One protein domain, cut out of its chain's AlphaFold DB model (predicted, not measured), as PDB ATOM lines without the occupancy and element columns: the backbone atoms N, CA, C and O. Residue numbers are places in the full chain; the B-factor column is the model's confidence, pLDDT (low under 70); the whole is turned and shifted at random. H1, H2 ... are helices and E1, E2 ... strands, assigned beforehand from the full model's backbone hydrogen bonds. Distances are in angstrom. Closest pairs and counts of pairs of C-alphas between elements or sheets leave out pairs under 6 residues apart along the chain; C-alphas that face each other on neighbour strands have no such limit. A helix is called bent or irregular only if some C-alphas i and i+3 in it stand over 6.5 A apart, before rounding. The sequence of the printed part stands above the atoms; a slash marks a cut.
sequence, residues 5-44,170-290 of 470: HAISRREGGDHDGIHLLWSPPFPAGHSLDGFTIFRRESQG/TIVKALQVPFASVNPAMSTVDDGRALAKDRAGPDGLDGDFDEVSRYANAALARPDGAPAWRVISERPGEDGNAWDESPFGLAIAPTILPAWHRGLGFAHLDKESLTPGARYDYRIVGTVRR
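AT A GLANCE: This is residues 5 to 44 and 170 to 290 of the 470 residues of an uncharacterized protein of Gemmatimonadaceae bacterium (UniProt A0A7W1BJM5). Two small sheets of three strands, E1 E2 E5 and E4 E3 E6, lie partly face to face, and H5 packs across the first sheet on the face turned away from the second. H1 packs on H5, H2 meets one end of H1, and from the helix side the long loop between H2 and H3, residues 221 to 247, reaches out, its tip, residues 236 to 241, sticking out. The printed part has 161 residues, with five named helices and six named strands in the order E1 E2 E3 E4 H1 H2 H3 H4 H5 E5 E6; both sheets are antiparallel. The class is mixed, helices and strands, with 75 residues, under half, in named elements. The whole is compact by its radius of gyration of the C-alphas, 17.0 A, yet elongated in outline, spanning 61 by 35 by 24 A.

HOW THE PARTS SIT: E1, residues 5 to 9, and E2, residues 17 to 22, form an antiparallel hairpin, with N 7 and O 19 2.9 A apart, within hydrogen-bond range. E5, residues 267 to 270, is the antiparallel neighbour of E2, with N 20 and O 268 at 2.8 A. E3, residues 35 to 41, is the inner strand of the other sheet: N 35 is 2.8 A from O 175 of E4, residues 170 to 175, and N 38 is 2.8 A from O 283 of E6, residues 280 to 285. E2 and E6 are near each other, with 5 pairs of C-alphas within 10 A. H5, residues 258 to 263, is on the sheet E1 E2 E5 at a height over the sheet of 7.0 A, over E5 and across the strands at 68 degrees on the local plane. H1, residues 189 to 203, only grazes that sheet with residues 199 to 201; it touches H5, the closest C-alphas, of Ala 196 and Gly 263, being 3.9 A apart. H2, residues 209 to 220, touches H1 at a steep tilt of 62 degrees, opposite ways, the closest C-alphas being those of Arg 193 and Phe 209, 6.3 A apart; H1 touches H2 with residues 189 to 193 alone, and H2 touches H1 with residues 209 to 213 alone. H3, residues 248 to 251, touches H2, the closest C-alphas, of Val 212 and Ala 251, being 5.1 A apart. H4, residues 253 to 256, touches H5 only at the corner, the closest C-alphas, of Thr 255 and His 261, being 4.2 A apart. Every O i to N i+4 pair is within hydrogen-bond range in H2 and H5, against 8 of 11 in H1; H3 and H4 are too short for such a pair.

IN THESE COORDINATES: E1 begins at C-alpha 5, (43.567, -28.488, 13.744). E3 is 20.1 A long and H1 20.6 A; H1 is irregular, C-alphas 199 and 202 being 8.9 A apart. E6, 16.4 A long, ends at C-alpha 285, (32.392, -29.579, 22.852).

THE WHOLE: The C-alphas farthest apart, of Gly 44 and Asp 239, are 62.0 A apart. Residues 45 to 169 are not printed, and C-alphas 44 and 170 are 20.0 A apart across the cut. The links E2 to E3, E4 to H1 and H2 to H3 are long. Residue 44 and residues 222 to 247 have pLDDT under 70.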
ATOM      1  N   HIS A   5      43.077 -28.240  15.091       85.75
ATOM      2  CA  HIS A   5      43.567 -28.488  13.744       85.75
ATOM      3  C   HIS A   5      42.743 -29.606  13.101       85.75
ATOM      4  O   HIS A   5      42.338 -30.552  13.775       85.75
ATOM      5  N   ALA A   6      42.508 -29.491  11.795       88.12
ATOM      6  CA  ALA A   6      41.898 -30.533  10.981       88.12
ATOM      7  C   ALA A   6      42.769 -30.761   9.742       88.12
ATOM      8  O   ALA A   6      43.119 -29.794   9.063       88.12
ATOM      9  N   ILE A   7      43.136 -32.012   9.469       89.44
ATOM     10  CA  ILE A   7      44.009 -32.385   8.350       89.44
ATOM     11  C   ILE A   7      43.338 -33.513   7.569       89.44
ATOM     12  O   ILE A   7      43.088 -34.583   8.117       89.44
ATOM     13  N   SER A   8      43.037 -33.286   6.293       89.38
ATOM     14  CA  SER A   8      42.505 -34.318   5.396       89.38
ATOM     15  C   SER A   8      43.638 -35.093   4.726       89.38
ATOM     16  O   SER A   8      44.535 -34.472   4.156       89.38
ATOM     17  N   ARG A   9      43.564 -36.426   4.724       89.44
ATOM     18  CA  ARG A   9      44.505 -37.316   4.028       89.44
ATOM     19  C   ARG A   9      43.749 -38.333   3.173       89.44
ATOM     20  O   ARG A   9      42.717 -38.850   3.600       89.44
ATOM     21  N   ARG A  10      44.262 -38.601   1.969       86.56
ATOM     22  CA  ARG A  10      43.730 -39.613   1.046       86.56
ATOM     23  C   ARG A  10      44.850 -40.163   0.161       86.56
ATOM     24  O   ARG A  10      45.061 -39.678  -0.945       86.56
ATOM     25  N   GLU A  11      45.583 -41.131   0.686       87.25
ATOM     26  CA  GLU A  11      46.749 -41.760   0.054       87.25
ATOM     27  C   GLU A  11      46.561 -43.273  -0.160       87.25
ATOM     28  O   GLU A  11      47.463 -43.931  -0.667       87.25
ATOM     29  N   GLY A  12      45.389 -43.828   0.170       80.94
ATOM     30  CA  GLY A  12      45.063 -45.237  -0.055       80.94
ATOM     31  C   GLY A  12      45.513 -46.172   1.067       80.94
ATOM     32  O   GLY A  12      45.807 -47.333   0.794       80.94
ATOM     33  N   GLY A  13      45.575 -45.690   2.313       87.50
ATOM     34  CA  GLY A  13      45.985 -46.494   3.470       87.50
ATOM     35  C   GLY A  13      45.129 -46.281   4.718       87.50
ATOM     36  O   GLY A  13      44.157 -45.525   4.722       87.50
ATOM     37  N   ASP A  14      45.535 -46.906   5.825       87.94
ATOM     38  CA  ASP A  14      44.789 -46.887   7.093       87.94
ATOM     39  C   ASP A  14      44.728 -45.510   7.774       87.94
ATOM     40  O   ASP A  14      44.020 -45.332   8.767       87.94
ATOM     41  N   HIS A  15      45.424 -44.511   7.237       88.44
ATOM     42  CA  HIS A  15      45.391 -43.130   7.717       88.44
ATOM     43  C   HIS A  15      44.484 -42.211   6.896       88.44
ATOM     44  O   HIS A  15      44.431 -41.013   7.186       88.44
ATOM     45  N   ASP A  16      43.792 -42.737   5.888       91.38
ATOM     46  CA  ASP A  16      42.853 -41.954   5.092       91.38
ATOM     47  C   ASP A  16      41.670 -41.497   5.951       91.38
ATOM     48  O   ASP A  16      41.144 -42.255   6.768       91.38
ATOM     49  N   GLY A  17      41.268 -40.238   5.771       92.88
ATOM     50  CA  GLY A  17      40.222 -39.587   6.556       92.88
ATOM     51  C   GLY A  17      40.566 -38.148   6.935       92.88
ATOM     52  O   GLY A  17      41.500 -37.541   6.402       92.88
ATOM     53  N   ILE A  18      39.792 -37.587   7.863       94.12
ATOM     54  CA  ILE A  18      40.022 -36.256   8.430       94.12
ATOM     55  C   ILE A  18      40.511 -36.415   9.871       94.12
ATOM     56  O   ILE A  18      39.791 -36.877  10.753       94.12
ATOM     57  N   HIS A  19      41.752 -36.006  10.113       93.94
ATOM     58  CA  HIS A  19      42.388 -36.013  11.426       93.94
ATOM     59  C   HIS A  19      42.014 -34.737  12.165       93.94
ATOM     60  O   HIS A  19      42.444 -33.649  11.785       93.94
ATOM     61  N   LEU A  20      41.218 -34.870  13.218       95.06
ATOM     62  CA  LEU A  20      40.864 -33.795  14.135       95.06
ATOM     63  C   LEU A  20      41.831 -33.837  15.312       95.06
ATOM     64  O   LEU A  20      41.941 -34.874  15.958       95.06
ATOM     65  N   LEU A  21      42.504 -32.731  15.614       93.88
ATOM     66  CA  LEU A  21      43.437 -32.629  16.735       93.88
ATOM     67  C   LEU A  21      43.120 -31.394  17.565       93.88
ATOM     68  O   LEU A  21      42.867 -30.318  17.019       93.88
ATOM     69  N   TRP A  22      43.168 -31.524  18.886       92.69
ATOM     70  CA  TRP A  22      43.055 -30.382  19.780       92.69
ATOM     71  C   TRP A  22      43.976 -30.491  20.983       92.69
ATOM     72  O   TRP A  22      44.393 -31.574  21.380       92.69
ATOM     73  N   SER A  23      44.322 -29.350  21.569       88.44
ATOM     74  CA  SER A  23      45.094 -29.333  22.810       88.44
ATOM     75  C   SER A  23      44.195 -29.616  24.021       88.44
ATOM     76  O   SER A  23      43.034 -29.189  24.029       88.44
ATOM     77  N   PRO A  24      44.733 -30.197  25.105       87.06
ATOM     78  CA  PRO A  24      44.035 -30.255  26.384       87.06
ATOM     79  C   PRO A  24      43.531 -28.868  26.834       87.06
ATOM     80  O   PRO A  24      44.196 -27.851  26.588       87.06
ATOM     81  N   PRO A  25      42.366 -28.774  27.498       83.94
ATOM     82  CA  PRO A  25      41.830 -27.504  27.962       83.94
ATOM     83  C   PRO A  25      42.668 -26.977  29.125       83.94
ATOM     84  O   PRO A  25      42.536 -27.421  30.259       83.94
ATOM     85  N   PHE A  26      43.535 -26.004  28.865       77.44
ATOM     86  CA  PHE A  26      44.311 -25.368  29.925       77.44
ATOM     87  C   PHE A  26      43.424 -24.463  30.803       77.44
ATOM     88  O   PHE A  26      42.688 -23.645  30.239       77.44
ATOM     89  N   PRO A  27      43.505 -24.546  32.149       74.25
ATOM     90  CA  PRO A  27      44.391 -25.384  32.971       74.25
ATOM     91  C   PRO A  27      43.731 -26.673  33.516       74.25
ATOM     92  O   PRO A  27      44.333 -27.373  34.333       74.25
ATOM     93  N   ALA A  28      42.495 -26.984  33.108       80.94
ATOM     94  CA  ALA A  28      41.731 -28.150  33.570       80.94
ATOM     95  C   ALA A  28      42.341 -29.499  33.142       80.94
ATOM     96  O   ALA A  28      42.162 -30.505  33.826       80.94
ATOM     97  N   GLY A  29      43.039 -29.528  32.006       84.69
ATOM     98  CA  GLY A  29      43.688 -30.704  31.433       84.69
ATOM     99  C   GLY A  29      42.749 -31.694  30.733       84.69
ATOM    100  O   GLY A  29      43.186 -32.390  29.829       84.69
ATOM    101  N   HIS A  30      41.460 -31.724  31.068       88.69
ATOM    102  CA  HIS A  30      40.472 -32.646  30.492       88.69
ATOM    103  C   HIS A  30      39.068 -32.020  30.447       88.69
ATOM    104  O   HIS A  30      38.837 -30.951  31.021       88.69
ATOM    105  N   SER A  31      38.140 -32.688  29.756       91.62
ATOM    106  CA  SER A  31      36.701 -32.406  29.834       91.62
ATOM    107  C   SER A  31      36.081 -33.251  30.945       91.62
ATOM    108  O   SER A  31      36.384 -34.435  31.021       91.62
ATOM    109  N   LEU A  32      35.203 -32.692  31.778       89.94
ATOM    110  CA  LEU A  32      34.546 -33.427  32.869       89.94
ATOM    111  C   LEU A  32      33.714 -34.609  32.353       89.94
ATOM    112  O   LEU A  32      33.781 -35.695  32.913       89.94
ATOM    113  N   ASP A  33      33.009 -34.405  31.240       90.88
ATOM    114  CA  ASP A  33      32.071 -35.381  30.665       90.88
ATOM    115  C   ASP A  33      32.627 -36.032  29.379       90.88
ATOM    116  O   ASP A  33      31.893 -36.624  28.587       90.88
ATOM    117  N   GLY A  34      33.929 -35.866  29.117       93.62
ATOM    118  CA  GLY A  34      34.549 -36.176  27.828       93.62
ATOM    119  C   GLY A  34      34.198 -35.157  26.733       93.62
ATOM    120  O   GLY A  34      33.449 -34.200  26.948       93.62
ATOM    121  N   PHE A  35      34.799 -35.306  25.556       95.38
ATOM    122  CA  PHE A  35      34.527 -34.462  24.395       95.38
ATOM    123  C   PHE A  35      33.436 -35.073  23.515       95.38
ATOM    124  O   PHE A  35      33.419 -36.274  23.257       95.38
ATOM    125  N   THR A  36      32.535 -34.237  23.013       95.75
ATOM    126  CA  THR A  36      31.562 -34.625  21.986       95.75
ATOM    127  C   THR A  36      31.925 -33.941  20.679       95.75
ATOM    128  O   THR A  36      32.153 -32.729  20.658       95.75
ATOM    129  N   ILE A  37      31.982 -34.717  19.598       95.38
ATOM    130  CA  ILE A  37      32.342 -34.236  18.266       95.38
ATOM    131  C   ILE A  37      31.107 -34.292  17.375       95.38
ATOM    132  O   ILE A  37      30.498 -35.348  17.181       95.38
ATOM    133  N   PHE A  38      30.763 -33.139  16.820       93.81
ATOM    134  CA  PHE A  38      29.719 -32.978  15.825       93.81
ATOM    135  C   PHE A  38      30.345 -32.673  14.473       93.81
ATOM    136  O   PHE A  38      31.324 -31.924  14.391       93.81
ATOM    137  N   ARG A  39      29.736 -33.209  13.421       93.50
ATOM    138  CA  ARG A  39      30.104 -32.969  12.033       93.50
ATOM    139  C   ARG A  39      28.870 -32.628  11.217       93.50
ATOM    140  O   ARG A  39      27.814 -33.238  11.377       93.50
ATOM    141  N   ARG A  40      29.041 -31.714  10.275       90.75
ATOM    142  CA  ARG A  40      28.101 -31.476   9.180       90.75
ATOM    143  C   ARG A  40      28.869 -31.216   7.894       90.75
ATOM    144  O   ARG A  40      30.044 -30.847   7.942       90.75
ATOM    145  N   GLU A  41      28.203 -31.381   6.763       89.62
ATOM    146  CA  GLU A  41      28.722 -30.848   5.508       89.62
ATOM    147  C   GLU A  41      28.780 -29.317   5.598       89.62
ATOM    148  O   GLU A  41      27.894 -28.668   6.161       89.62
ATOM    149  N   SER A  42      29.885 -28.743   5.140       84.69
ATOM    150  CA  SER A  42      30.125 -27.308   5.206       84.69
ATOM    151  C   SER A  42      29.217 -26.610   4.202       84.69
ATOM    152  O   SER A  42      29.237 -26.922   3.015       84.69
ATOM    153  N   GLN A  43      28.446 -25.630   4.668       74.94
ATOM    154  CA  GLN A  43      27.534 -24.854   3.818       74.94
ATOM    155  C   GLN A  43      28.224 -23.672   3.106       74.94
ATOM    156  O   GLN A  43      27.557 -22.744   2.660       74.94
ATOM    157  N   GLY A  44      29.556 -23.691   2.996       65.69
ATOM    158  CA  GLY A  44      30.353 -22.602   2.425       65.69
ATOM    159  C   GLY A  44      31.105 -21.795   3.483       65.69
ATOM    160  O   GLY A  44      31.208 -22.201   4.642       65.69
ATOM    161  N   THR A 170      26.239 -36.135  15.439       95.75
ATOM    162  CA  THR A 170      27.234 -36.554  16.434       95.75
ATOM    163  C   THR A 170      28.025 -37.735  15.881       95.75
ATOM    164  O   THR A 170      27.436 -38.778  15.607       95.75
ATOM    165  N   ILE A 171      29.339 -37.580  15.721       96.25
ATOM    166  CA  ILE A 171      30.231 -38.665  15.272       96.25
ATOM    167  C   ILE A 171      30.980 -39.315  16.438       96.25
ATOM    168  O   ILE A 171      31.305 -40.490  16.378       96.25
ATOM    169  N   VAL A 172      31.191 -38.584  17.539       96.06
ATOM    170  CA  VAL A 172      31.796 -39.128  18.763       96.06
ATOM    171  C   VAL A 172      31.094 -38.546  19.984       96.06
ATOM    172  O   VAL A 172      30.847 -37.339  20.038       96.06
ATOM    173  N   LYS A 173      30.798 -39.389  20.980       95.38
ATOM    174  CA  LYS A 173      30.248 -38.989  22.285       95.38
ATOM    175  C   LYS A 173      31.228 -39.329  23.402       95.38
ATOM    176  O   LYS A 173      31.836 -40.392  23.364       95.38
ATOM    177  N   ALA A 174      31.322 -38.442  24.393       94.31
ATOM    178  CA  ALA A 174      32.055 -38.664  25.643       94.31
ATOM    179  C   ALA A 174      33.495 -39.195  25.456       94.31
ATOM    180  O   ALA A 174      33.957 -40.059  26.200       94.31
ATOM    181  N   LEU A 175      34.230 -38.673  24.468       95.81
ATOM    182  CA  LEU A 175      35.638 -39.003  24.256       95.81
ATOM    183  C   LEU A 175      36.467 -38.487  25.436       95.81
ATOM    184  O   LEU A 175      36.778 -37.299  25.517       95.81
ATOM    185  N   GLN A 176      36.773 -39.377  26.371       94.38
ATOM    186  CA  GLN A 176      37.446 -39.054  27.625       94.38
ATOM    187  C   GLN A 176      38.878 -39.586  27.651       94.38
ATOM    188  O   GLN A 176      39.151 -40.631  27.065       94.38
ATOM    189  N   VAL A 177      39.774 -38.907  28.371       94.81
ATOM    190  CA  VAL A 177      41.138 -39.393  28.635       94.81
ATOM    191  C   VAL A 177      41.120 -40.796  29.284       94.81
ATOM    192  O   VAL A 177      40.188 -41.115  30.027       94.81
ATOM    193  N   PRO A 178      42.107 -41.668  29.030       96.19
ATOM    194  CA  PRO A 178      42.100 -43.060  29.496       96.19
ATOM    195  C   PRO A 178      42.620 -43.209  30.943       96.19
ATOM    196  O   PRO A 178      43.452 -44.063  31.231       96.19
ATOM    197  N   PHE A 179      42.164 -42.351  31.859       93.75
ATOM    198  CA  PHE A 179      42.670 -42.278  33.235       93.75
ATOM    199  C   PHE A 179      41.539 -42.493  34.247       93.75
ATOM    200  O   PHE A 179      40.571 -41.732  34.258       93.75
ATOM    201  N   ALA A 180      41.674 -43.499  35.117       91.81
ATOM    202  CA  ALA A 180      40.660 -43.913  36.099       91.81
ATOM    203  C   ALA A 180      40.172 -42.785  37.030       91.81
ATOM    204  O   ALA A 180      39.009 -42.748  37.416       91.81
ATOM    205  N   SER A 181      41.030 -41.811  37.337       87.00
ATOM    206  CA  SER A 181      40.695 -40.639  38.165       87.00
ATOM    207  C   SER A 181      39.561 -39.757  37.616       87.00
ATOM    208  O   SER A 181      38.919 -39.047  38.387       87.00
ATOM    209  N   VAL A 182      39.324 -39.758  36.299       88.00
ATOM    210  CA  VAL A 182      38.311 -38.902  35.635       88.00
ATOM    211  C   VAL A 182      37.473 -39.639  34.596       88.00
ATOM    212  O   VAL A 182      36.527 -39.072  34.048       88.00
ATOM    213  N   ASN A 183      37.820 -40.886  34.297       93.06
ATOM    214  CA  ASN A 183      37.091 -41.732  33.374       93.06
ATOM    215  C   ASN A 183      36.486 -42.913  34.138       93.06
ATOM    216  O   ASN A 183      37.191 -43.890  34.386       93.06
ATOM    217  N   PRO A 184      35.187 -42.857  34.484       90.25
ATOM    218  CA  PRO A 184      34.543 -43.887  35.295       90.25
ATOM    219  C   PRO A 184      34.431 -45.241  34.585       90.25
ATOM    220  O   PRO A 184      34.130 -46.237  35.230       90.25
ATOM    221  N   ALA A 185      34.660 -45.296  33.267       91.38
ATOM    222  CA  ALA A 185      34.716 -46.558  32.538       91.38
ATOM    223  C   ALA A 185      36.025 -47.327  32.782       91.38
ATOM    224  O   ALA A 185      36.100 -48.499  32.433       91.38
ATOM    225  N   MET A 186      37.052 -46.683  33.345       94.69
ATOM    226  CA  MET A 186      38.359 -47.283  33.610       94.69
ATOM    227  C   MET A 186      38.465 -47.602  35.099       94.69
ATOM    228  O   MET A 186      38.427 -46.694  35.929       94.69
ATOM    229  N   SER A 187      38.614 -48.880  35.440       91.75
ATOM    230  CA  SER A 187      38.815 -49.311  36.829       91.75
ATOM    231  C   SER A 187      40.291 -49.556  37.134       91.75
ATOM    232  O   SER A 187      40.724 -49.417  38.276       91.75
ATOM    233  N   THR A 188      41.075 -49.899  36.112       93.56
ATOM    234  CA  THR A 188      42.492 -50.249  36.222       93.56
ATOM    235  C   THR A 188      43.350 -49.485  35.211       93.56
ATOM    236  O   THR A 188      42.852 -48.860  34.270       93.56
ATOM    237  N   VAL A 189      44.673 -49.525  35.404       93.38
ATOM    238  CA  VAL A 189      45.630 -48.984  34.425       93.38
ATOM    239  C   VAL A 189      45.571 -49.773  33.112       93.38
ATOM    240  O   VAL A 189      45.657 -49.166  32.044       93.38
ATOM    241  N   ASP A 190      45.337 -51.086  33.181       96.12
ATOM    242  CA  ASP A 190      45.205 -51.954  32.010       96.12
ATOM    243  C   ASP A 190      43.992 -51.586  31.147       96.12
ATOM    244  O   ASP A 190      44.119 -51.538  29.922       96.12
ATOM    245  N   ASP A 191      42.855 -51.226  31.758       96.62
ATOM    246  CA  ASP A 191      41.680 -50.723  31.025       96.62
ATOM    247  C   ASP A 191      42.041 -49.461  30.228       96.62
ATOM    248  O   ASP A 191      41.742 -49.342  29.036       96.62
ATOM    249  N   GLY A 192      42.743 -48.529  30.886       96.88
ATOM    250  CA  GLY A 192      43.229 -47.298  30.269       96.88
ATOM    251  C   GLY A 192      44.185 -47.577  29.113       96.88
ATOM    252  O   GLY A 192      44.045 -46.998  28.033       96.88
ATOM    253  N   ARG A 193      45.124 -48.506  29.307       97.25
ATOM    254  CA  ARG A 193      46.105 -48.906  28.296       97.25
ATOM    255  C   ARG A 193      45.427 -49.545  27.089       97.25
ATOM    256  O   ARG A 193      45.784 -49.219  25.957       97.25
ATOM    257  N   ALA A 194      44.460 -50.432  27.312       96.50
ATOM    258  CA  ALA A 194      43.690 -51.073  26.252       96.50
ATOM    259  C   ALA A 194      42.913 -50.035  25.431       96.50
ATOM    260  O   ALA A 194      43.024 -50.015  24.206       96.50
ATOM    261  N   LEU A 195      42.221 -49.106  26.100       96.50
ATOM    262  CA  LEU A 195      41.498 -48.015  25.446       96.50
ATOM    263  C   LEU A 195      42.429 -47.076  24.663       96.50
ATOM    264  O   LEU A 195      42.096 -46.633  23.564       96.50
ATOM    265  N   ALA A 196      43.599 -46.756  25.217       96.81
ATOM    266  CA  ALA A 196      44.577 -45.908  24.550       96.81
ATOM    267  C   ALA A 196      45.168 -46.590  23.304       96.81
ATOM    268  O   ALA A 196      45.326 -45.932  22.278       96.81
ATOM    269  N   LYS A 197      45.450 -47.900  23.372       96.25
ATOM    270  CA  LYS A 197      45.912 -48.707  22.230       96.25
ATOM    271  C   LYS A 197      44.870 -48.782  21.119       96.25
ATOM    272  O   LYS A 197      45.212 -48.534  19.968       96.25
ATOM    273  N   ASP A 198      43.615 -49.054  21.468       94.88
ATOM    274  CA  ASP A 198      42.496 -49.079  20.519       94.88
ATOM    275  C   ASP A 198      42.386 -47.751  19.746       94.88
ATOM    276  O   ASP A 198      42.362 -47.712  18.517       94.88
ATOM    277  N   ARG A 199      42.453 -46.626  20.467       94.88
ATOM    278  CA  ARG A 199      42.359 -45.285  19.873       94.88
ATOM    279  C   ARG A 199      43.597 -44.834  19.114       94.88
ATOM    280  O   ARG A 199      43.476 -44.023  18.194       94.88
ATOM    281  N   ALA A 200      44.784 -45.304  19.496       94.44
ATOM    282  CA  ALA A 200      46.009 -44.995  18.768       94.44
ATOM    283  C   ALA A 200      45.897 -45.432  17.298       94.44
ATOM    284  O   ALA A 200      46.439 -44.759  16.418       94.44
ATOM    285  N   GLY A 201      45.085 -46.454  17.018       88.19
ATOM    286  CA  GLY A 201      44.763 -46.894  15.670       88.19
ATOM    287  C   GLY A 201      45.969 -47.556  14.995       88.19
ATOM    288  O   GLY A 201      46.722 -48.255  15.671       88.19
ATOM    289  N   PRO A 202      46.178 -47.352  13.681       85.25
ATOM    290  CA  PRO A 202      47.156 -48.122  12.903       85.25
ATOM    291  C   PRO A 202      48.617 -47.929  13.338       85.25
ATOM    292  O   PRO A 202      49.434 -48.808  13.098       85.25
ATOM    293  N   ASP A 203      48.939 -46.814  14.002       88.00
ATOM    294  CA  ASP A 203      50.299 -46.539  14.489       88.00
ATOM    295  C   ASP A 203      50.684 -47.400  15.709       88.00
ATOM    296  O   ASP A 203      51.860 -47.488  16.048       88.00
ATOM    297  N   GLY A 204      49.709 -48.009  16.399       91.00
ATOM    298  CA  GLY A 204      49.933 -48.605  17.716       91.00
ATOM    299  C   GLY A 204      50.265 -47.556  18.784       91.00
ATOM    300  O   GLY A 204      50.322 -46.359  18.514       91.00
ATOM    301  N   LEU A 205      50.438 -47.991  20.034       94.12
ATOM    302  CA  LEU A 205      50.819 -47.115  21.147       94.12
ATOM    303  C   LEU A 205      52.103 -47.640  21.792       94.12
ATOM    304  O   LEU A 205      52.052 -48.550  22.623       94.12
ATOM    305  N   ASP A 206      53.228 -47.042  21.412       90.81
ATOM    306  CA  ASP A 206      54.550 -47.357  21.954       90.81
ATOM    307  C   ASP A 206      54.886 -46.498  23.178       90.81
ATOM    308  O   ASP A 206      54.481 -45.339  23.270       90.81
ATOM    309  N   GLY A 207      55.682 -47.040  24.101       90.44
ATOM    310  CA  GLY A 207      56.151 -46.347  25.305       90.44
ATOM    311  C   GLY A 207      55.442 -46.770  26.596       90.44
ATOM    312  O   GLY A 207      54.634 -47.703  26.624       90.44
ATOM    313  N   ASP A 208      55.775 -46.086  27.691       90.94
ATOM    314  CA  ASP A 208      55.312 -46.455  29.031       90.94
ATOM    315  C   ASP A 208      53.994 -45.759  29.407       90.94
ATOM    316  O   ASP A 208      53.950 -44.696  30.033       90.94
ATOM    317  N   PHE A 209      52.881 -46.375  29.002       94.25
ATOM    318  CA  PHE A 209      51.549 -45.932  29.415       94.25
ATOM    319  C   PHE A 209      51.327 -45.992  30.923       94.25
ATOM    320  O   PHE A 209      50.601 -45.142  31.432       94.25
ATOM    321  N   ASP A 210      51.936 -46.930  31.646       91.31
ATOM    322  CA  ASP A 210      51.681 -47.045  33.083       91.31
ATOM    323  C   ASP A 210      52.311 -45.874  33.822       91.31
ATOM    324  O   ASP A 210      51.684 -45.294  34.708       91.31
ATOM    325  N   GLU A 211      53.505 -45.459  33.402       85.19
ATOM    326  CA  GLU A 211      54.148 -44.263  33.927       85.19
ATOM    327  C   GLU A 211      53.334 -42.994  33.628       85.19
ATOM    328  O   GLU A 211      53.036 -42.216  34.541       85.19
ATOM    329  N   VAL A 212      52.889 -42.811  32.381       89.12
ATOM    330  CA  VAL A 212      52.024 -41.680  32.006       89.12
ATOM    331  C   VAL A 212      50.717 -41.695  32.801       89.12
ATOM    332  O   VAL A 212      50.298 -40.664  33.329       89.12
ATOM    333  N   SER A 213      50.082 -42.860  32.921       89.88
ATOM    334  CA  SER A 213      48.828 -43.058  33.648       89.88
ATOM    335  C   SER A 213      48.994 -42.795  35.140       89.88
ATOM    336  O   SER A 213      48.140 -42.144  35.739       89.88
ATOM    337  N   ARG A 214      50.108 -43.220  35.746       84.25
ATOM    338  CA  ARG A 214      50.449 -42.928  37.145       84.25
ATOM    339  C   ARG A 214      50.492 -41.422  37.385       84.25
ATOM    340  O   ARG A 214      49.795 -40.929  38.273       84.25
ATOM    341  N   TYR A 215      51.243 -40.681  36.569       79.75
ATOM    342  CA  TYR A 215      51.352 -39.227  36.713       79.75
ATOM    343  C   TYR A 215      50.044 -38.500  36.400       79.75
ATOM    344  O   TYR A 215      49.643 -37.599  37.138       79.75
ATOM    345  N   ALA A 216      49.343 -38.906  35.340       85.44
ATOM    346  CA  ALA A 216      48.066 -38.317  34.975       85.44
ATOM    347  C   ALA A 216      47.010 -38.539  36.059       85.44
ATOM    348  O   ALA A 216      46.359 -37.578  36.462       85.44
ATOM    349  N   ASN A 217      46.859 -39.766  36.566       85.25
ATOM    350  CA  ASN A 217      45.900 -40.070  37.624       85.25
ATOM    351  C   ASN A 217      46.220 -39.322  38.912       85.25
ATOM    352  O   ASN A 217      45.305 -38.763  39.506       85.25
ATOM    353  N   ALA A 218      47.492 -39.235  39.309       76.25
ATOM    354  CA  ALA A 218      47.874 -38.442  40.473       76.25
ATOM    355  C   ALA A 218      47.528 -36.952  40.288       76.25
ATOM    356  O   ALA A 218      46.967 -36.325  41.187       76.25
ATOM    357  N   ALA A 219      47.787 -36.391  39.103       76.88
ATOM    358  CA  ALA A 219      47.482 -34.995  38.812       76.88
ATOM    359  C   ALA A 219      45.975 -34.707  38.660       76.88
ATOM    360  O   ALA A 219      45.503 -33.599  38.927       76.88
ATOM    361  N   LEU A 220      45.201 -35.694  38.216       80.88
ATOM    362  CA  LEU A 220      43.768 -35.572  37.978       80.88
ATOM    363  C   LEU A 220      42.919 -35.907  39.211       80.88
ATOM    364  O   LEU A 220      41.878 -35.273  39.389       80.88
ATOM    365  N   ALA A 221      43.397 -36.778  40.109       74.56
ATOM    366  CA  ALA A 221      42.791 -37.118  41.406       74.56
ATOM    367  C   ALA A 221      42.842 -35.969  42.441       74.56
ATOM    368  O   ALA A 221      42.650 -36.170  43.639       74.56
ATOM    369  N   ARG A 222      43.103 -34.742  41.983       68.88
ATOM    370  CA  ARG A 222      43.278 -33.542  42.799       68.88
ATOM    371  C   ARG A 222      42.099 -33.314  43.760       68.88
ATOM    372  O   ARG A 222      40.944 -33.320  43.315       68.88
ATOM    373  N   PRO A 223      42.354 -32.995  45.044       56.69
ATOM    374  CA  PRO A 223      41.301 -32.519  45.932       56.69
ATOM    375  C   PRO A 223      40.664 -31.252  45.342       56.69
ATOM    376  O   PRO A 223      41.340 -30.437  44.707       56.69
ATOM    377  N   ASP A 224      39.353 -31.084  45.526       56.53
ATOM    378  CA  ASP A 224      38.608 -29.963  44.949       56.53
ATOM    379  C   ASP A 224      39.284 -28.601  45.185       56.53
ATOM    380  O   ASP A 224      39.308 -28.103  46.306       56.53
ATOM    381  N   GLY A 225      39.779 -27.971  44.113       55.28
ATOM    382  CA  GLY A 225      40.298 -26.596  44.146       55.28
ATOM    383  C   GLY A 225      41.435 -26.321  43.162       55.28
ATOM    384  O   GLY A 225      41.366 -25.350  42.413       55.28
ATOM    385  N   ALA A 226      42.429 -27.211  43.081       61.59
ATOM    386  CA  ALA A 226      43.655 -26.965  42.313       61.59
ATOM    387  C   ALA A 226      43.511 -27.350  40.830       61.59
ATOM    388  O   ALA A 226      42.953 -28.412  40.580       61.59
ATOM    389  N   PRO A 227      44.009 -26.573  39.843       66.81
ATOM    390  CA  PRO A 227      44.120 -26.973  38.430       66.81
ATOM    391  C   PRO A 227      44.972 -28.240  38.224       66.81
ATOM    392  O   PRO A 227      46.027 -28.351  38.841       66.81
ATOM    393  N   ALA A 228      44.575 -29.155  37.325       66.38
ATOM    394  CA  ALA A 228      45.319 -30.404  37.067       66.38
ATOM    395  C   ALA A 228      46.777 -30.140  36.651       66.38
ATOM    396  O   ALA A 228      47.696 -30.855  37.032       66.38
ATOM    397  N   TRP A 229      47.010 -29.039  35.933       67.38
ATOM    398  CA  TRP A 229      48.338 -28.636  35.464       67.38
ATOM    399  C   TRP A 229      49.349 -28.251  36.557       67.38
ATOM    400  O   TRP A 229      50.495 -27.965  36.226       67.38
ATOM    401  N   ARG A 230      48.935 -28.184  37.830       63.91
ATOM    402  CA  ARG A 230      49.754 -27.689  38.954       63.91
ATOM    403  C   ARG A 230      49.876 -28.666  40.121       63.91
ATOM    404  O   ARG A 230      50.326 -28.281  41.198       63.91
ATOM    405  N   VAL A 231      49.434 -29.903  39.935       59.91
ATOM    406  CA  VAL A 231      49.482 -30.911  40.994       59.91
ATOM    407  C   VAL A 231      50.882 -31.500  41.084       59.91
ATOM    408  O   VAL A 231      51.556 -31.694  40.077       59.91
ATOM    409  N   ILE A 232      51.308 -31.750  42.317       59.25
ATOM    410  CA  ILE A 232      52.564 -32.407  42.653       59.25
ATOM    411  C   ILE A 232      52.192 -33.766  43.229       59.25
ATOM    412  O   ILE A 232      51.338 -33.829  44.112       59.25
ATOM    413  N   SER A 233      52.816 -34.831  42.736       55.12
ATOM    414  CA  SER A 233      52.688 -36.164  43.318       55.12
ATOM    415  C   SER A 233      53.998 -36.514  44.004       55.12
ATOM    416  O   SER A 233      55.057 -36.390  43.397       55.12
ATOM    417  N   GLU A 234      53.947 -36.977  45.250       55.91
ATOM    418  CA  GLU A 234      55.117 -37.625  45.844       55.91
ATOM    419  C   GLU A 234      55.318 -39.002  45.195       55.91
ATOM    420  O   GLU A 234      54.347 -39.708  44.894       55.91
ATOM    421  N   ARG A 235      56.580 -39.380  44.957       53.28
ATOM    422  CA  ARG A 235      56.940 -40.742  44.562       53.28
ATOM    423  C   ARG A 235      56.885 -41.615  45.822       53.28
ATOM    424  O   ARG A 235      57.607 -41.324  46.776       53.28
ATOM    425  N   PRO A 236      56.060 -42.674  45.875       43.81
ATOM    426  CA  PRO A 236      56.085 -43.591  47.006       43.81
ATOM    427  C   PRO A 236      57.422 -44.347  46.974       43.81
ATOM    428  O   PRO A 236      57.632 -45.143  46.062       43.81
ATOM    429  N   GLY A 237      58.341 -44.084  47.910       47.03
ATOM    430  CA  GLY A 237      59.523 -44.943  48.087       47.03
ATOM    431  C   GLY A 237      60.817 -44.330  48.633       47.03
ATOM    432  O   GLY A 237      61.636 -45.097  49.121       47.03
ATOM    433  N   GLU A 238      61.028 -43.011  48.613       44.47
ATOM    434  CA  GLU A 238      62.328 -42.432  49.017       44.47
ATOM    435  C   GLU A 238      62.159 -41.212  49.928       44.47
ATOM    436  O   GLU A 238      61.712 -40.162  49.469       44.47
ATOM    437  N   ASP A 239      62.500 -41.368  51.215       47.62
ATOM    438  CA  ASP A 239      62.835 -40.344  52.226       47.62
ATOM    439  C   ASP A 239      62.267 -38.929  52.015       47.62
ATOM    440  O   ASP A 239      62.972 -37.923  52.117       47.62
ATOM    441  N   GLY A 240      60.974 -38.840  51.696       46.78
ATOM    442  CA  GLY A 240      60.161 -37.631  51.566       46.78
ATOM    443  C   GLY A 240      60.650 -36.532  50.612       46.78
ATOM    444  O   GLY A 240      59.899 -35.582  50.418       46.78
ATOM    445  N   ASN A 241      61.869 -36.572  50.067       43.88
ATOM    446  CA  ASN A 241      62.539 -35.465  49.365       43.88
ATOM    447  C   ASN A 241      62.734 -35.710  47.860       43.88
ATOM    448  O   ASN A 241      63.103 -34.769  47.154       43.88
ATOM    449  N   ALA A 242      62.475 -36.920  47.359       48.94
ATOM    450  CA  ALA A 242      62.465 -37.205  45.928       48.94
ATOM    451  C   ALA A 242      61.143 -36.705  45.319       48.94
ATOM    452  O   ALA A 242      60.125 -37.399  45.298       48.94
ATOM    453  N   TRP A 243      61.131 -35.441  44.897       50.09
ATOM    454  CA  TRP A 243      59.992 -34.839  44.210       50.09
ATOM    455  C   TRP A 243      59.995 -35.252  42.742       50.09
ATOM    456  O   TRP A 243      60.867 -34.817  41.996       50.09
ATOM    457  N   ASP A 244      58.962 -35.969  42.306       51.34
ATOM    458  CA  ASP A 244      58.523 -35.862  40.919       51.34
ATOM    459  C   ASP A 244      57.507 -34.717  40.859       51.34
ATOM    460  O   ASP A 244      56.301 -34.892  41.050       51.34
ATOM    461  N   GLU A 245      57.987 -33.499  40.598       54.41
ATOM    462  CA  GLU A 245      57.107 -32.456  40.075       54.41
ATOM    463  C   GLU A 245      56.602 -32.929  38.712       54.41
ATOM    464  O   GLU A 245      57.255 -32.755  37.689       54.41
ATOM    465  N   SER A 246      55.445 -33.583  38.701       56.75
ATOM    466  CA  SER A 246      54.811 -34.052  37.476       56.75
ATOM    467  C   SER A 246      53.600 -33.191  37.183       56.75
ATOM    468  O   SER A 246      52.473 -33.591  37.486       56.75
ATOM    469  N   PRO A 247      53.793 -31.983  36.614       66.06
ATOM    470  CA  PRO A 247      52.655 -31.236  36.122       66.06
ATOM    471  C   PRO A 247      51.938 -32.131  35.112       66.06
ATOM    472  O   PRO A 247      52.580 -32.822  34.322       66.06
ATOM    473  N   PHE A 248      50.606 -32.091  35.081       75.06
ATOM    474  CA  PHE A 248      49.831 -32.815  34.067       75.06
ATOM    475  C   PHE A 248      50.323 -32.520  32.632       75.06
ATOM    476  O   PHE A 248      50.170 -33.350  31.744       75.06
ATOM    477  N   GLY A 249      50.998 -31.380  32.424       75.38
ATOM    478  CA  GLY A 249      51.744 -31.059  31.208       75.38
ATOM    479  C   GLY A 249      52.816 -32.073  30.786       75.38
ATOM    480  O   GLY A 249      52.965 -32.292  29.590       75.38
ATOM    481  N   LEU A 250      53.525 -32.717  31.720       75.38
ATOM    482  CA  LEU A 250      54.457 -33.806  31.403       75.38
ATOM    483  C   LEU A 250      53.710 -35.089  31.034       75.38
ATOM    484  O   LEU A 250      54.063 -35.732  30.052       75.38
ATOM    485  N   ALA A 251      52.627 -35.415  31.746       80.88
ATOM    486  CA  ALA A 251      51.812 -36.594  31.435       80.88
ATOM    487  C   ALA A 251      51.174 -36.518  30.035       80.88
ATOM    488  O   ALA A 251      50.939 -37.535  29.390       80.88
ATOM    489  N   ILE A 252      50.921 -35.309  29.533       86.19
ATOM    490  CA  ILE A 252      50.429 -35.087  28.167       86.19
ATOM    491  C   ILE A 252      51.537 -34.718  27.175       86.19
ATOM    492  O   ILE A 252      51.234 -34.547  25.999       86.19
ATOM    493  N   ALA A 253      52.808 -34.628  27.577       85.44
ATOM    494  CA  ALA A 253      53.914 -34.376  26.647       85.44
ATOM    495  C   ALA A 253      53.994 -35.402  25.494       85.44
ATOM    496  O   ALA A 253      54.244 -34.977  24.363       85.44
ATOM    497  N   PRO A 254      53.680 -36.702  25.702       86.94
ATOM    498  CA  PRO A 254      53.615 -37.671  24.611       86.94
ATOM    499  C   PRO A 254      52.609 -37.317  23.512       86.94
ATOM    500  O   PRO A 254      52.746 -37.831  22.411       86.94
ATOM    501  N   THR A 255      51.649 -36.404  23.742       87.62
ATOM    502  CA  THR A 255      50.717 -35.930  22.692       87.62
ATOM    503  C   THR A 255      51.408 -35.269  21.497       87.62
ATOM    504  O   THR A 255      50.764 -35.054  20.479       87.62
ATOM    505  N   ILE A 256      52.715 -34.995  21.563       86.88
ATOM    506  CA  ILE A 256      53.507 -34.654  20.372       86.88
ATOM    507  C   ILE A 256      53.508 -35.777  19.317       86.88
ATOM    508  O   ILE A 256      53.656 -35.504  18.127       86.88
ATOM    509  N   LEU A 257      53.324 -37.032  19.739       90.69
ATOM    510  CA  LEU A 257      53.213 -38.197  18.868       90.69
ATOM    511  C   LEU A 257      51.737 -38.438  18.498       90.69
ATOM    512  O   LEU A 257      50.900 -38.548  19.399       90.69
ATOM    513  N   PRO A 258      51.385 -38.598  17.206       90.00
ATOM    514  CA  PRO A 258      49.991 -38.748  16.770       90.00
ATOM    515  C   PRO A 258      49.228 -39.900  17.443       90.00
ATOM    516  O   PRO A 258      48.066 -39.734  17.821       90.00
ATOM    517  N   ALA A 259      49.891 -41.045  17.630       93.31
ATOM    518  CA  ALA A 259      49.355 -42.210  18.329       93.31
ATOM    519  C   ALA A 259      48.915 -41.880  19.759       93.31
ATOM    520  O   ALA A 259      47.776 -42.141  20.140       93.31
ATOM    521  N   TRP A 260      49.792 -41.235  20.526       95.44
ATOM    522  CA  TRP A 260      49.506 -40.776  21.883       95.44
ATOM    523  C   TRP A 260      48.454 -39.678  21.912       95.44
ATOM    524  O   TRP A 260      47.604 -39.666  22.797       95.44
ATOM    525  N   HIS A 261      48.461 -38.776  20.929       94.00
ATOM    526  CA  HIS A 261      47.447 -37.732  20.806       94.00
ATOM    527  C   HIS A 261      46.039 -38.349  20.691       94.00
ATOM    528  O   HIS A 261      45.127 -37.952  21.424       94.00
ATOM    529  N   ARG A 262      45.864 -39.371  19.838       94.50
ATOM    530  CA  ARG A 262      44.598 -40.119  19.719       94.50
ATOM    531  C   ARG A 262      44.326 -41.008  20.933       94.50
ATOM    532  O   ARG A 262      43.217 -40.973  21.465       94.50
ATOM    533  N   GLY A 263      45.330 -41.744  21.408       95.75
ATOM    534  CA  GLY A 263      45.241 -42.634  22.568       95.75
ATOM    535  C   GLY A 263      44.731 -41.917  23.818       95.75
ATOM    536  O   GLY A 263      43.818 -42.388  24.498       95.75
ATOM    537  N   LEU A 264      45.236 -40.706  24.056       95.50
ATOM    538  CA  LEU A 264      44.825 -39.849  25.165       95.50
ATOM    539  C   LEU A 264      43.488 -39.123  24.930       95.50
ATOM    540  O   LEU A 264      43.025 -38.410  25.814       95.50
ATOM    541  N   GLY A 265      42.831 -39.314  23.782       94.81
ATOM    542  CA  GLY A 265      41.517 -38.734  23.491       94.81
ATOM    543  C   GLY A 265      41.548 -37.248  23.131       94.81
ATOM    544  O   GLY A 265      40.545 -36.561  23.307       94.81
ATOM    545  N   PHE A 266      42.682 -36.744  22.636       95.19
ATOM    546  CA  PHE A 266      42.840 -35.362  22.160       95.19
ATOM    547  C   PHE A 266      42.899 -35.258  20.628       95.19
ATOM    548  O   PHE A 266      43.135 -34.183  20.073       95.19
ATOM    549  N   ALA A 267      42.717 -36.384  19.942       95.19
ATOM    550  CA  ALA A 267      42.580 -36.450  18.503       95.19
ATOM    551  C   ALA A 267      41.577 -37.539  18.107       95.19
ATOM    552  O   ALA A 267      41.356 -38.500  18.844       95.19
ATOM    553  N   HIS A 268      40.974 -37.385  16.932       95.12
ATOM    554  CA  HIS A 268      40.046 -38.344  16.347       95.12
ATOM    555  C   HIS A 268      40.272 -38.431  14.837       95.12
ATOM    556  O   HIS A 268      40.385 -37.404  14.169       95.12
ATOM    557  N   LEU A 269      40.340 -39.653  14.311       94.25
ATOM    558  CA  LEU A 269      40.413 -39.912  12.877       94.25
ATOM    559  C   LEU A 269      39.008 -40.213  12.358       94.25
ATOM    560  O   LEU A 269      38.503 -41.321  12.525       94.25
ATOM    561  N   ASP A 270      38.393 -39.218  11.733       94.69
ATOM    562  CA  ASP A 270      37.089 -39.367  11.106       94.69
ATOM    563  C   ASP A 270      37.240 -40.046   9.740       94.69
ATOM    564  O   ASP A 270      37.876 -39.505   8.832       94.69
ATOM    565  N   LYS A 271      36.644 -41.231   9.603       91.81
ATOM    566  CA  LYS A 271      36.564 -41.994   8.347       91.81
ATOM    567  C   LYS A 271      35.128 -42.202   7.872       91.81
ATOM    568  O   LYS A 271      34.897 -42.780   6.812       91.81
ATOM    569  N   GLU A 272      34.142 -41.797   8.666       88.94
ATOM    570  CA  GLU A 272      32.773 -42.276   8.497       88.94
ATOM    571  C   GLU A 272      32.019 -41.446   7.465       88.94
ATOM    572  O   GLU A 272      31.802 -40.261   7.676       88.94
ATOM    573  N   SER A 273      31.500 -42.048   6.395       89.25
ATOM    574  CA  SER A 273      30.593 -41.352   5.458       89.25
ATOM    575  C   SER A 273      31.178 -40.048   4.872       89.25
ATOM    576  O   SER A 273      30.454 -39.065   4.697       89.25
ATOM    577  N   LEU A 274      32.489 -40.017   4.612       92.06
ATOM    578  CA  LEU A 274      33.152 -38.886   3.964       92.06
ATOM    579  C   LEU A 274      33.012 -38.982   2.443       92.06
ATOM    580  O   LEU A 274      33.287 -40.022   1.846       92.06
ATOM    581  N   THR A 275      32.617 -37.878   1.811       92.38
ATOM    582  CA  THR A 275      32.490 -37.768   0.356       92.38
ATOM    583  C   THR A 275      33.724 -37.071  -0.214       92.38
ATOM    584  O   THR A 275      34.055 -35.964   0.220       92.38
ATOM    585  N   PRO A 276      34.427 -37.677  -1.188       89.06
ATOM    586  CA  PRO A 276      35.541 -37.032  -1.871       89.06
ATOM    587  C   PRO A 276      35.210 -35.633  -2.399       89.06
ATOM    588  O   PRO A 276      34.229 -35.453  -3.112       89.06
ATOM    589  N   GLY A 277      36.051 -34.649  -2.073       88.12
ATOM    590  CA  GLY A 277      35.886 -33.257  -2.512       88.12
ATOM    591  C   GLY A 277      34.878 -32.435  -1.700       88.12
ATOM    592  O   GLY A 277      34.887 -31.209  -1.811       88.12
ATOM    593  N   ALA A 278      34.063 -33.070  -0.851       91.12
ATOM    594  CA  ALA A 278      33.183 -32.359   0.069       91.12
ATOM    595  C   ALA A 278      33.985 -31.667   1.181       91.12
ATOM    596  O   ALA A 278      35.100 -32.064   1.537       91.12
ATOM    597  N   ARG A 279      33.399 -30.612   1.744       90.19
ATOM    598  CA  ARG A 279      33.957 -29.857   2.872       90.19
ATOM    599  C   ARG A 279      33.112 -30.132   4.103       90.19
ATOM    600  O   ARG A 279      31.899 -30.248   3.993       90.19
ATOM    601  N   TYR A 280      33.733 -30.186   5.275       90.12
ATOM    602  CA  TYR A 280      33.042 -30.492   6.526       90.12
ATOM    603  C   TYR A 280      33.373 -29.465   7.602       90.12
ATOM    604  O   TYR A 280      34.527 -29.064   7.758       90.12
ATOM    605  N   ASP A 281      32.355 -29.070   8.365       88.50
ATOM    606  CA  ASP A 281      32.533 -28.303   9.591       88.50
ATOM    607  C   ASP A 281      32.503 -29.248  10.792       88.50
ATOM    608  O   ASP A 281      31.599 -30.079  10.924       88.50
ATOM    609  N   TYR A 282      33.443 -29.048  11.716       91.19
ATOM    610  CA  TYR A 282      33.517 -29.789  12.972       91.19
ATOM    611  C   TYR A 282      33.306 -28.875  14.172       91.19
ATOM    612  O   TYR A 282      33.779 -27.735  14.208       91.19
ATOM    613  N   ARG A 283      32.611 -29.399  15.182       89.19
ATOM    614  CA  ARG A 283      32.466 -28.772  16.497       89.19
ATOM    615  C   ARG A 283      32.835 -29.787  17.559       89.19
ATOM    616  O   ARG A 283      32.223 -30.845  17.644       89.19
ATOM    617  N   ILE A 284      33.796 -29.416  18.394       91.44
ATOM    618  CA  ILE A 284      34.211 -30.199  19.554       91.44
ATOM    619  C   ILE A 284      33.748 -29.457  20.797       91.44
ATOM    620  O   ILE A 284      34.087 -28.290  20.995       91.44
ATOM    621  N   VAL A 285      32.945 -30.128  21.614       90.25
ATOM    622  CA  VAL A 285      32.392 -29.579  22.852       90.25
ATOM    623  C   VAL A 285      32.941 -30.371  24.022       90.25
ATOM    624  O   VAL A 285      32.943 -31.599  23.991       90.25
ATOM    625  N   GLY A 286      33.392 -29.670  25.055       90.38
ATOM    626  CA  GLY A 286      33.770 -30.259  26.331       90.38
ATOM    627  C   GLY A 286      33.358 -29.346  27.478       90.38
ATOM    628  O   GLY A 286      33.230 -28.130  27.305       90.38
ATOM    629  N   THR A 287      33.168 -29.936  28.651       88.94
ATOM    630  CA  THR A 287      32.789 -29.229  29.873       88.94
ATOM    631  C   THR A 287      34.020 -29.069  30.750       88.94
ATOM    632  O   THR A 287      34.721 -30.035  31.031       88.94
ATOM    633  N   VAL A 288      34.281 -27.861  31.240       86.38
ATOM    634  CA  VAL A 288      35.309 -27.627  32.263       86.38
ATOM    635  C   VAL A 288      34.687 -26.936  33.460       86.38
ATOM    636  O   VAL A 288      33.705 -26.199  33.334       86.38
ATOM    637  N   ARG A 289      35.281 -27.130  34.640       81.88
ATOM    638  CA  ARG A 289      34.874 -26.378  35.826       81.88
ATOM    639  C   ARG A 289      35.057 -24.893  35.529       81.88
ATOM    640  O   ARG A 289      36.140 -24.463  35.138       81.88
ATOM    641  N   ARG A 290      34.015 -24.092  35.764       77.12
ATOM    642  CA  ARG A 290      34.063 -22.641  35.531       77.12
ATOM    643  C   ARG A 290      35.251 -21.984  36.239       77.12
ATOM    644  O   ARG A 290      35.888 -21.122  35.651       77.12
TER     645      ARG A 290